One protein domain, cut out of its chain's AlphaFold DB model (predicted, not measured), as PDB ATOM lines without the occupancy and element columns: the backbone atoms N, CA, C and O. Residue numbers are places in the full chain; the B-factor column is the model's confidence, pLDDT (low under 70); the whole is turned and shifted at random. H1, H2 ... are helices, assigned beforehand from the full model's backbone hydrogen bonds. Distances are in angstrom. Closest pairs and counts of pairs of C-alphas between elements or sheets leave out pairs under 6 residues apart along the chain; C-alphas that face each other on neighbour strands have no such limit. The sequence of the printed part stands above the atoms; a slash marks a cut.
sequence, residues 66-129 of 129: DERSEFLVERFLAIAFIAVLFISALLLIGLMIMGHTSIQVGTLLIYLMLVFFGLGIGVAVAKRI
ATOM      1  N   ASP A  66     -40.636  11.596  34.692       66.00
ATOM      2  CA  ASP A  66     -40.477  11.456  36.144       66.00
ATOM      3  C   ASP A  66     -39.234  12.254  36.568       66.00
ATOM      4  O   ASP A  66     -38.164  12.052  35.988       66.00
ATOM      5  N   GLU A  67     -39.332  13.115  37.585       72.88
ATOM      6  CA  GLU A  67     -38.209  13.922  38.113       72.88
ATOM      7  C   GLU A  67     -36.976  13.054  38.433       72.88
ATOM      8  O   GLU A  67     -35.822  13.456  38.265       72.88
ATOM      9  N   ARG A  68     -37.223  11.794  38.806       70.12
ATOM     10  CA  ARG A  68     -36.197  10.780  39.060       70.12
ATOM     11  C   ARG A  68     -35.367  10.433  37.819       70.12
ATOM     12  O   ARG A  68     -34.167  10.206  37.942       70.12
ATOM     13  N   SER A  69     -35.993  10.401  36.644       72.94
ATOM     14  CA  SER A  69     -35.318  10.115  35.372       72.94
ATOM     15  C   SER A  69     -34.454  11.290  34.911       72.94
ATOM     16  O   SER A  69     -33.365  11.084  34.376       72.94
ATOM     17  N   GLU A  70     -34.878  12.528  35.182       77.44
ATOM     18  CA  GLU A  70     -34.105  13.729  34.842       77.44
ATOM     19  C   GLU A  70     -32.829  13.814  35.676       77.44
ATOM     20  O   GLU A  70     -31.741  13.974  35.123       77.44
ATOM     21  N   PHE A  71     -32.944  13.573  36.983       81.81
ATOM     22  CA  PHE A  71     -31.795  13.527  37.883       81.81
ATOM     23  C   PHE A  71     -30.791  12.421  37.509       81.81
ATOM     24  O   PHE A  71     -29.576  12.591  37.643       81.81
ATOM     25  N   LEU A  72     -31.278  11.275  37.017       82.00
ATOM     26  CA  LEU A  72     -30.424  10.159  36.607       82.00
ATOM     27  C   LEU A  72     -29.658  10.469  35.313       82.00
ATOM     28  O   LEU A  72     -28.467  10.170  35.220       82.00
ATOM     29  N   VAL A  73     -30.313  11.117  34.344       83.94
ATOM     30  CA  VAL A  73     -29.669  11.582  33.105       83.94
ATOM     31  C   VAL A  73     -28.645  12.679  33.396       83.94
ATOM     32  O   VAL A  73     -27.556  12.649  32.826       83.94
ATOM     33  N   GLU A  74     -28.948  13.610  34.302       85.31
ATOM     34  CA  GLU A  74     -28.018  14.667  34.711       85.31
ATOM     35  C   GLU A  74     -26.756  14.087  35.366       85.31
ATOM     36  O   GLU A  74     -25.637  14.397  34.950       85.31
ATOM     37  N   ARG A  75     -26.915  13.165  36.326       86.69
ATOM     38  CA  ARG A  75     -25.778  12.460  36.943       86.69
ATOM     39  C   ARG A  75     -24.979  11.649  35.934       86.69
ATOM     40  O   ARG A  75     -23.750  11.673  35.984       86.69
ATOM     41  N   PHE A  76     -25.656  10.933  35.036       89.12
ATOM     42  CA  PHE A  76     -24.987  10.184  33.978       89.12
ATOM     43  C   PHE A  76     -24.137  11.113  33.110       89.12
ATOM     44  O   PHE A  76     -22.960  10.830  32.903       89.12
ATOM     45  N   LEU A  77     -24.695  12.237  32.649       88.19
ATOM     46  CA  LEU A  77     -23.971  13.209  31.833       88.19
ATOM     47  C   LEU A  77     -22.776  13.806  32.576       88.19
ATOM     48  O   LEU A  77     -21.705  13.898  31.986       88.19
ATOM     49  N   ALA A  78     -22.918  14.153  33.857       89.25
ATOM     50  CA  ALA A  78     -21.813  14.681  34.654       89.25
ATOM     51  C   ALA A  78     -20.651  13.677  34.760       89.25
ATOM     52  O   ALA A  78     -19.497  14.025  34.504       89.25
ATOM     53  N   ILE A  79     -20.953  12.413  35.077       90.50
ATOM     54  CA  ILE A  79     -19.942  11.350  35.187       90.50
ATOM     55  C   ILE A  79     -19.319  11.056  33.820       90.50
ATOM     56  O   ILE A  79     -18.097  10.979  33.702       90.50
ATOM     57  N   ALA A  80     -20.146  10.918  32.783       91.31
ATOM     58  CA  ALA A  80     -19.686  10.637  31.431       91.31
ATOM     59  C   ALA A  80     -18.795  11.766  30.901       91.31
ATOM     60  O   ALA A  80     -17.777  11.492  30.274       91.31
ATOM     61  N   PHE A  81     -19.124  13.026  31.196       89.81
ATOM     62  CA  PHE A  81     -18.317  14.175  30.798       89.81
ATOM     63  C   PHE A  81     -16.937  14.165  31.461       89.81
ATOM     64  O   PHE A  81     -15.928  14.324  30.775       89.81
ATOM     65  N   ILE A  82     -16.874  13.899  32.771       92.38
ATOM     66  CA  ILE A  82     -15.600  13.763  33.493       92.38
ATOM     67  C   ILE A  82     -14.776  12.604  32.917       92.38
ATOM     68  O   ILE A  82     -13.583  12.764  32.664       92.38
ATOM     69  N   ALA A  83     -15.407  11.454  32.666       92.75
ATOM     70  CA  ALA A  83     -14.736  10.288  32.098       92.75
ATOM     71  C   ALA A  83     -14.181  10.569  30.695       92.75
ATOM     72  O   ALA A  83     -13.025  10.252  30.419       92.75
ATOM     73  N   VAL A  84     -14.974  11.200  29.823       94.31
ATOM     74  CA  VAL A  84     -14.545  11.583  28.472       94.31
ATOM     75  C   VAL A  84     -13.364  12.538  28.548       94.31
ATOM     76  O   VAL A  84     -12.343  12.238  27.944       94.31
ATOM     77  N   LEU A  85     -13.448  13.618  29.332       92.31
ATOM     78  CA  LEU A  85     -12.343  14.570  29.482       92.31
ATOM     79  C   LEU A  85     -11.061  13.896  29.972       92.31
ATOM     80  O   LEU A  85      -9.983  14.167  29.449       92.31
ATOM     81  N   PHE A  86     -11.179  13.000  30.950       94.62
ATOM     82  CA  PHE A  86     -10.034  12.286  31.492       94.62
ATOM     83  C   PHE A  86      -9.385  11.364  30.450       94.62
ATOM     84  O   PHE A  86      -8.168  11.392  30.267       94.62
ATOM     85  N   ILE A  87     -10.192  10.596  29.712       94.44
ATOM     86  CA  ILE A  87      -9.713   9.726  28.630       94.44
ATOM     87  C   ILE A  87      -9.100  10.557  27.495       94.44
ATOM     88  O   ILE A  87      -8.031  10.205  27.002       94.44
ATOM     89  N   SER A  88      -9.735  11.667  27.098       92.12
ATOM     90  CA  SER A  88      -9.204  12.586  26.084       92.12
ATOM     91  C   SER A  88      -7.842  13.142  26.501       92.12
ATOM     92  O   SER A  88      -6.910  13.136  25.702       92.12
ATOM     93  N   ALA A  89      -7.705  13.588  27.752       92.81
ATOM     94  CA  ALA A  89      -6.454  14.130  28.273       92.81
ATOM     95  C   ALA A  89      -5.337  13.078  28.274       92.81
ATOM     96  O   ALA A  89      -4.228  13.361  27.823       92.81
ATOM     97  N   LEU A  90      -5.635  11.849  28.710       94.56
ATOM     98  CA  LEU A  90      -4.681  10.738  28.660       94.56
ATOM     99  C   LEU A  90      -4.243  10.410  27.231       94.56
ATOM    100  O   LEU A  90      -3.056  10.200  26.993       94.56
ATOM    101  N   LEU A  91      -5.178  10.403  26.277       93.25
ATOM    102  CA  LEU A  91      -4.876  10.192  24.860       93.25
ATOM    103  C   LEU A  91      -3.934  11.267  24.312       93.25
ATOM    104  O   LEU A  91      -2.960  10.938  23.639       93.25
ATOM    105  N   LEU A  92      -4.192  12.538  24.628       91.25
ATOM    106  CA  LEU A  92      -3.349  13.654  24.195       91.25
ATOM    107  C   LEU A  92      -1.943  13.584  24.800       91.25
ATOM    108  O   LEU A  92      -0.963  13.770  24.084       91.25
ATOM    109  N   ILE A  93      -1.831  13.266  26.092       93.19
ATOM    110  CA  ILE A  93      -0.529  13.072  26.748       93.19
ATOM    111  C   ILE A  93       0.214  11.891  26.112       93.19
ATOM    112  O   ILE A  93       1.398  12.004  25.807       93.19
ATOM    113  N   GLY A  94      -0.477  10.775  25.860       92.62
ATOM    114  CA  GLY A  94       0.105   9.609  25.193       92.62
ATOM    115  C   GLY A  94       0.643   9.937  23.799       92.62
ATOM    116  O   GLY A  94       1.776   9.585  23.478       92.62
ATOM    117  N   LEU A  95      -0.129  10.677  22.998       92.12
ATOM    118  CA  LEU A  95       0.294  11.155  21.677       92.12
ATOM    119  C   LEU A  95       1.520  12.071  21.758       92.12
ATOM    120  O   LEU A  95       2.437  11.940  20.949       92.12
ATOM    121  N   MET A  96       1.564  12.952  22.759       91.31
ATOM    122  CA  MET A  96       2.702  13.843  22.985       91.31
ATOM    123  C   MET A  96       3.974  13.060  23.333       91.31
ATOM    124  O   MET A  96       5.038  13.353  22.792       91.31
ATOM    125  N   ILE A  97       3.873  12.026  24.178       94.69
ATOM    126  CA  ILE A  97       5.005  11.145  24.519       94.69
ATOM    127  C   ILE A  97       5.501  10.383  23.281       94.69
ATOM    128  O   ILE A  97       6.702  10.176  23.127       94.69
ATOM    129  N   MET A  98       4.599  10.013  22.367       93.31
ATOM    130  CA  MET A  98       4.942   9.388  21.083       93.31
ATOM    131  C   MET A  98       5.549  10.368  20.062       93.31
ATOM    132  O   MET A  98       5.889   9.961  18.954       93.31
ATOM    133  N   GLY A  99       5.704  11.647  20.416       91.56
ATOM    134  CA  GLY A  99       6.312  12.667  19.563       91.56
ATOM    135  C   GLY A  99       5.362  13.272  18.527       91.56
ATOM    136  O   GLY A  99       5.812  14.010  17.652       91.56
ATOM    137  N   HIS A 100       4.054  13.005  18.611       91.12
ATOM    138  CA  HIS A 100       3.078  13.649  17.736       91.12
ATOM    139  C   HIS A 100       2.824  15.090  18.195       91.12
ATOM    140  O   HIS A 100       2.178  15.331  19.212       91.12
ATOM    141  N   THR A 101       3.318  16.055  17.420       85.19
ATOM    142  CA  THR A 101       3.136  17.496  17.669       85.19
ATOM    143  C   THR A 101       1.880  18.069  17.011       85.19
ATOM    144  O   THR A 101       1.405  19.132  17.403       85.19
ATOM    145  N   SER A 102       1.321  17.361  16.029       86.25
ATOM    146  CA  SER A 102       0.118  17.753  15.294       86.25
ATOM    147  C   SER A 102      -0.817  16.565  15.106       86.25
ATOM    148  O   SER A 102      -0.362  15.450  14.845       86.25
ATOM    149  N   ILE A 103      -2.123  16.817  15.173       86.25
ATOM    150  CA  ILE A 103      -3.167  15.817  14.935       86.25
ATOM    151  C   ILE A 103      -3.911  16.198  13.660       86.25
ATOM    152  O   ILE A 103      -4.345  17.339  13.504       86.25
ATOM    153  N   GLN A 104      -4.078  15.237  12.752       87.88
ATOM    154  CA  GLN A 104      -4.880  15.437  11.553       87.88
ATOM    155  C   GLN A 104      -6.350  15.659  11.938       87.88
ATOM    156  O   GLN A 104      -6.930  14.882  12.702       87.88
ATOM    157  N   VAL A 105      -6.974  16.693  11.369       83.94
ATOM    158  CA  VAL A 105      -8.368  17.070  11.667       83.94
ATOM    159  C   VAL A 105      -9.335  15.906  11.423       83.94
ATOM    160  O   VAL A 105     -10.239  15.677  12.224       83.94
ATOM    161  N   GLY A 106      -9.104  15.105  10.376       80.44
ATOM    162  CA  GLY A 106      -9.909  13.914  10.083       80.44
ATOM    163  C   GLY A 106      -9.916  12.886  11.223       80.44
ATOM    164  O   GLY A 106     -10.972  12.373  11.587       80.44
ATOM    165  N   THR A 107      -8.767  12.633  11.851       85.56
ATOM    166  CA  THR A 107      -8.661  11.715  12.996       85.56
ATOM    167  C   THR A 107      -9.394  12.262  14.221       85.56
ATOM    168  O   THR A 107     -10.078  11.514  14.919       85.56
ATOM    169  N   LEU A 108      -9.309  13.576  14.451       86.38
ATOM    170  CA  LEU A 108     -10.022  14.247  15.537       86.38
ATOM    171  C   LEU A 108     -11.547  14.172  15.350       86.38
ATOM    172  O   LEU A 108     -12.275  13.928  16.312       86.38
ATOM    173  N   LEU A 109     -12.032  14.326  14.114       83.19
ATOM    174  CA  LEU A 109     -13.454  14.198  13.784       83.19
ATOM    175  C   LEU A 109     -13.979  12.785  14.052       83.19
ATOM    176  O   LEU A 109     -15.025  12.639  14.684       83.19
ATOM    177  N   ILE A 110     -13.245  11.748  13.634       86.12
ATOM    178  CA  ILE A 110     -13.620  10.347  13.897       86.12
ATOM    179  C   ILE A 110     -13.699  10.090  15.407       86.12
ATOM    180  O   ILE A 110     -14.664   9.491  15.888       86.12
ATOM    181  N   TYR A 111     -12.719  10.585  16.165       91.75
ATOM    182  CA  TYR A 111     -12.718  10.492  17.622       91.75
ATOM    183  C   TYR A 111     -13.960  11.153  18.246       91.75
ATOM    184  O   TYR A 111     -14.669  10.524  19.032       91.75
ATOM    185  N   LEU A 112     -14.273  12.391  17.848       88.94
ATOM    186  CA  LEU A 112     -15.458  13.116  18.315       88.94
ATOM    187  C   LEU A 112     -16.762  12.391  17.966       88.94
ATOM    188  O   LEU A 112     -17.654  12.312  18.810       88.94
ATOM    189  N   MET A 113     -16.877  11.814  16.765       84.38
ATOM    190  CA  MET A 113     -18.055  11.030  16.381       84.38
ATOM    191  C   MET A 113     -18.266   9.831  17.307       84.38
ATOM    192  O   MET A 113     -19.389   9.610  17.760       84.38
ATOM    193  N   LEU A 114     -17.206   9.085  17.636       89.25
ATOM    194  CA  LEU A 114     -17.293   7.950  18.561       89.25
ATOM    195  C   LEU A 114     -17.726   8.389  19.963       89.25
ATOM    196  O   LEU A 114     -18.601   7.759  20.560       89.25
ATOM    197  N   VAL A 115     -17.162   9.491  20.465       90.88
ATOM    198  CA  VAL A 115     -17.536  10.063  21.764       90.88
ATOM    199  C   VAL A 115     -19.015  10.458  21.778       90.88
ATOM    200  O   VAL A 115     -19.751  10.050  22.678       90.88
ATOM    201  N   PHE A 116     -19.485  11.195  20.768       87.69
ATOM    202  CA  PHE A 116     -20.887  11.613  20.694       87.69
ATOM    203  C   PHE A 116     -21.846  10.436  20.537       87.69
ATOM    204  O   PHE A 116     -22.915  10.436  21.148       87.69
ATOM    205  N   PHE A 117     -21.469   9.416  19.768       86.19
ATOM    206  CA  PHE A 117     -22.284   8.218  19.611       86.19
ATOM    207  C   PHE A 117     -22.401   7.442  20.930       86.19
ATOM    208  O   PHE A 117     -23.506   7.079  21.337       86.19
ATOM    209  N   GLY A 118     -21.286   7.267  21.649       88.69
ATOM    210  CA  GLY A 118     -21.266   6.648  22.977       88.69
ATOM    211  C   GLY A 118     -22.114   7.408  23.999       88.69
ATOM    212  O   GLY A 118     -22.924   6.801  24.703       88.69
ATOM    213  N   LEU A 119     -22.005   8.741  24.030       89.00
ATOM    214  CA  LEU A 119     -22.845   9.594  24.879       89.00
ATOM    215  C   LEU A 119     -24.329   9.478  24.512       89.00
ATOM    216  O   LEU A 119     -25.168   9.350  25.401       89.00
ATOM    217  N   GLY A 120     -24.659   9.473  23.219       83.38
ATOM    218  CA  GLY A 120     -26.033   9.337  22.736       83.38
ATOM    219  C   GLY A 120     -26.685   8.025  23.177       83.38
ATOM    220  O   GLY A 120     -27.807   8.035  23.688       83.38
ATOM    221  N   ILE A 121     -25.964   6.906  23.049       85.38
ATOM    222  CA  ILE A 121     -26.422   5.597  23.538       85.38
ATOM    223  C   ILE A 121     -26.569   5.621  25.060       85.38
ATOM    224  O   ILE A 121     -27.604   5.210  25.581       85.38
ATOM    225  N   GLY A 122     -25.568   6.135  25.775       84.56
ATOM    226  CA  GLY A 122     -25.583   6.194  27.233       84.56
ATOM    227  C   GLY A 122     -26.759   6.999  27.790       84.56
ATOM    228  O   GLY A 122     -27.444   6.535  28.698       84.56
ATOM    229  N   VAL A 123     -27.079   8.145  27.181       86.25
ATOM    230  CA  VAL A 123     -28.260   8.949  27.537       86.25
ATOM    231  C   VAL A 123     -29.557   8.198  27.227       86.25
ATOM    232  O   VAL A 123     -30.491   8.232  28.029       86.25
ATOM    233  N   ALA A 124     -29.638   7.503  26.088       81.06
ATOM    234  CA  ALA A 124     -30.818   6.710  25.741       81.06
ATOM    235  C   ALA A 124     -31.066   5.568  26.744       81.06
ATOM    236  O   ALA A 124     -32.221   5.289  27.072       81.06
ATOM    237  N   VAL A 125     -29.997   4.949  27.254       82.44
ATOM    238  CA  VAL A 125     -30.060   3.928  28.308       82.44
ATOM    239  C   VAL A 125     -30.441   4.553  29.649       82.44
ATOM    240  O   VAL A 125     -31.400   4.098  30.264       82.44
ATOM    241  N   ALA A 126     -29.763   5.626  30.071       81.88
ATOM    242  CA  ALA A 126     -30.017   6.306  31.343       81.88
ATOM    243  C   ALA A 126     -31.458   6.816  31.461       81.88
ATOM    244  O   ALA A 126     -32.052   6.751  32.526       81.88
ATOM    245  N   LYS A 127     -32.054   7.266  30.354       76.56
ATOM    246  CA  LYS A 127     -33.451   7.713  30.318       76.56
ATOM    247  C   LYS A 127     -34.473   6.576  30.477       76.56
ATOM    248  O   LYS A 127     -35.642   6.839  30.749       76.56
ATOM    249  N   ARG A 128     -34.076   5.331  30.206       72.44
ATOM    250  CA  ARG A 128     -34.967   4.162  30.254       72.44
ATOM    251  C   ARG A 128     -34.970   3.469  31.622       72.44
ATOM    252  O   ARG A 128     -35.846   2.636  31.841       72.44
ATOM    253  N   ILE A 129     -33.991   3.780  32.471       61.94
ATOM    254  CA  ILE A 129     -33.828   3.275  33.843       61.94
ATOM    255  C   ILE A 129     -34.620   4.169  34.795       61.94
ATOM    256  O   ILE A 129     -35.298   3.603  35.679       61.94
TER     257      ILE A 129
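AT A GLANCE: This is residues 66 to 129 of the 129 residues of an uncharacterized protein of Alkalihalobacillus clausii (UniProt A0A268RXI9). A long helical hairpin: the long helix H1 makes the length, and after a loop at its far end the shorter H2 folds back beside it, the two open at the loop end and closing toward the printed part's two ends. Residues 104 to 110 stand free. The printed part has 64 residues with two named helices, H1 then H2, and no named strand: all helix. It is loose, with a radius of gyration of the C-alphas of 15.1 A, and a rod spanning 49 by 19 by 11 A.

IN THESE COORDINATES: H1, residues 67 to 97, runs 45.4 A from C-alpha 67 at (-38.209, 13.922, 38.113) to C-alpha 97. H2, residues 105 to 126, runs 31.2 A to C-alpha 126 at (-30.017, 6.306, 31.343).

HOW THE PARTS SIT: H1 and H2 form a helical hairpin, with a shallow tilt of 26 degrees, opposite ways. They touch, and their closest C-alphas, those of Val 73 and Ala 126, are 5.6 A apart. In H1 and H2 every O i to N i+4 pair is within hydrogen-bond range.

THE WHOLE: The C-alphas farthest apart, of Asp 66 and Gly 99, are 49.7 A apart. The printed part has no cut, and its one link, H1 to H2, is short. Residues 66 and 129 have pLDDT under 70.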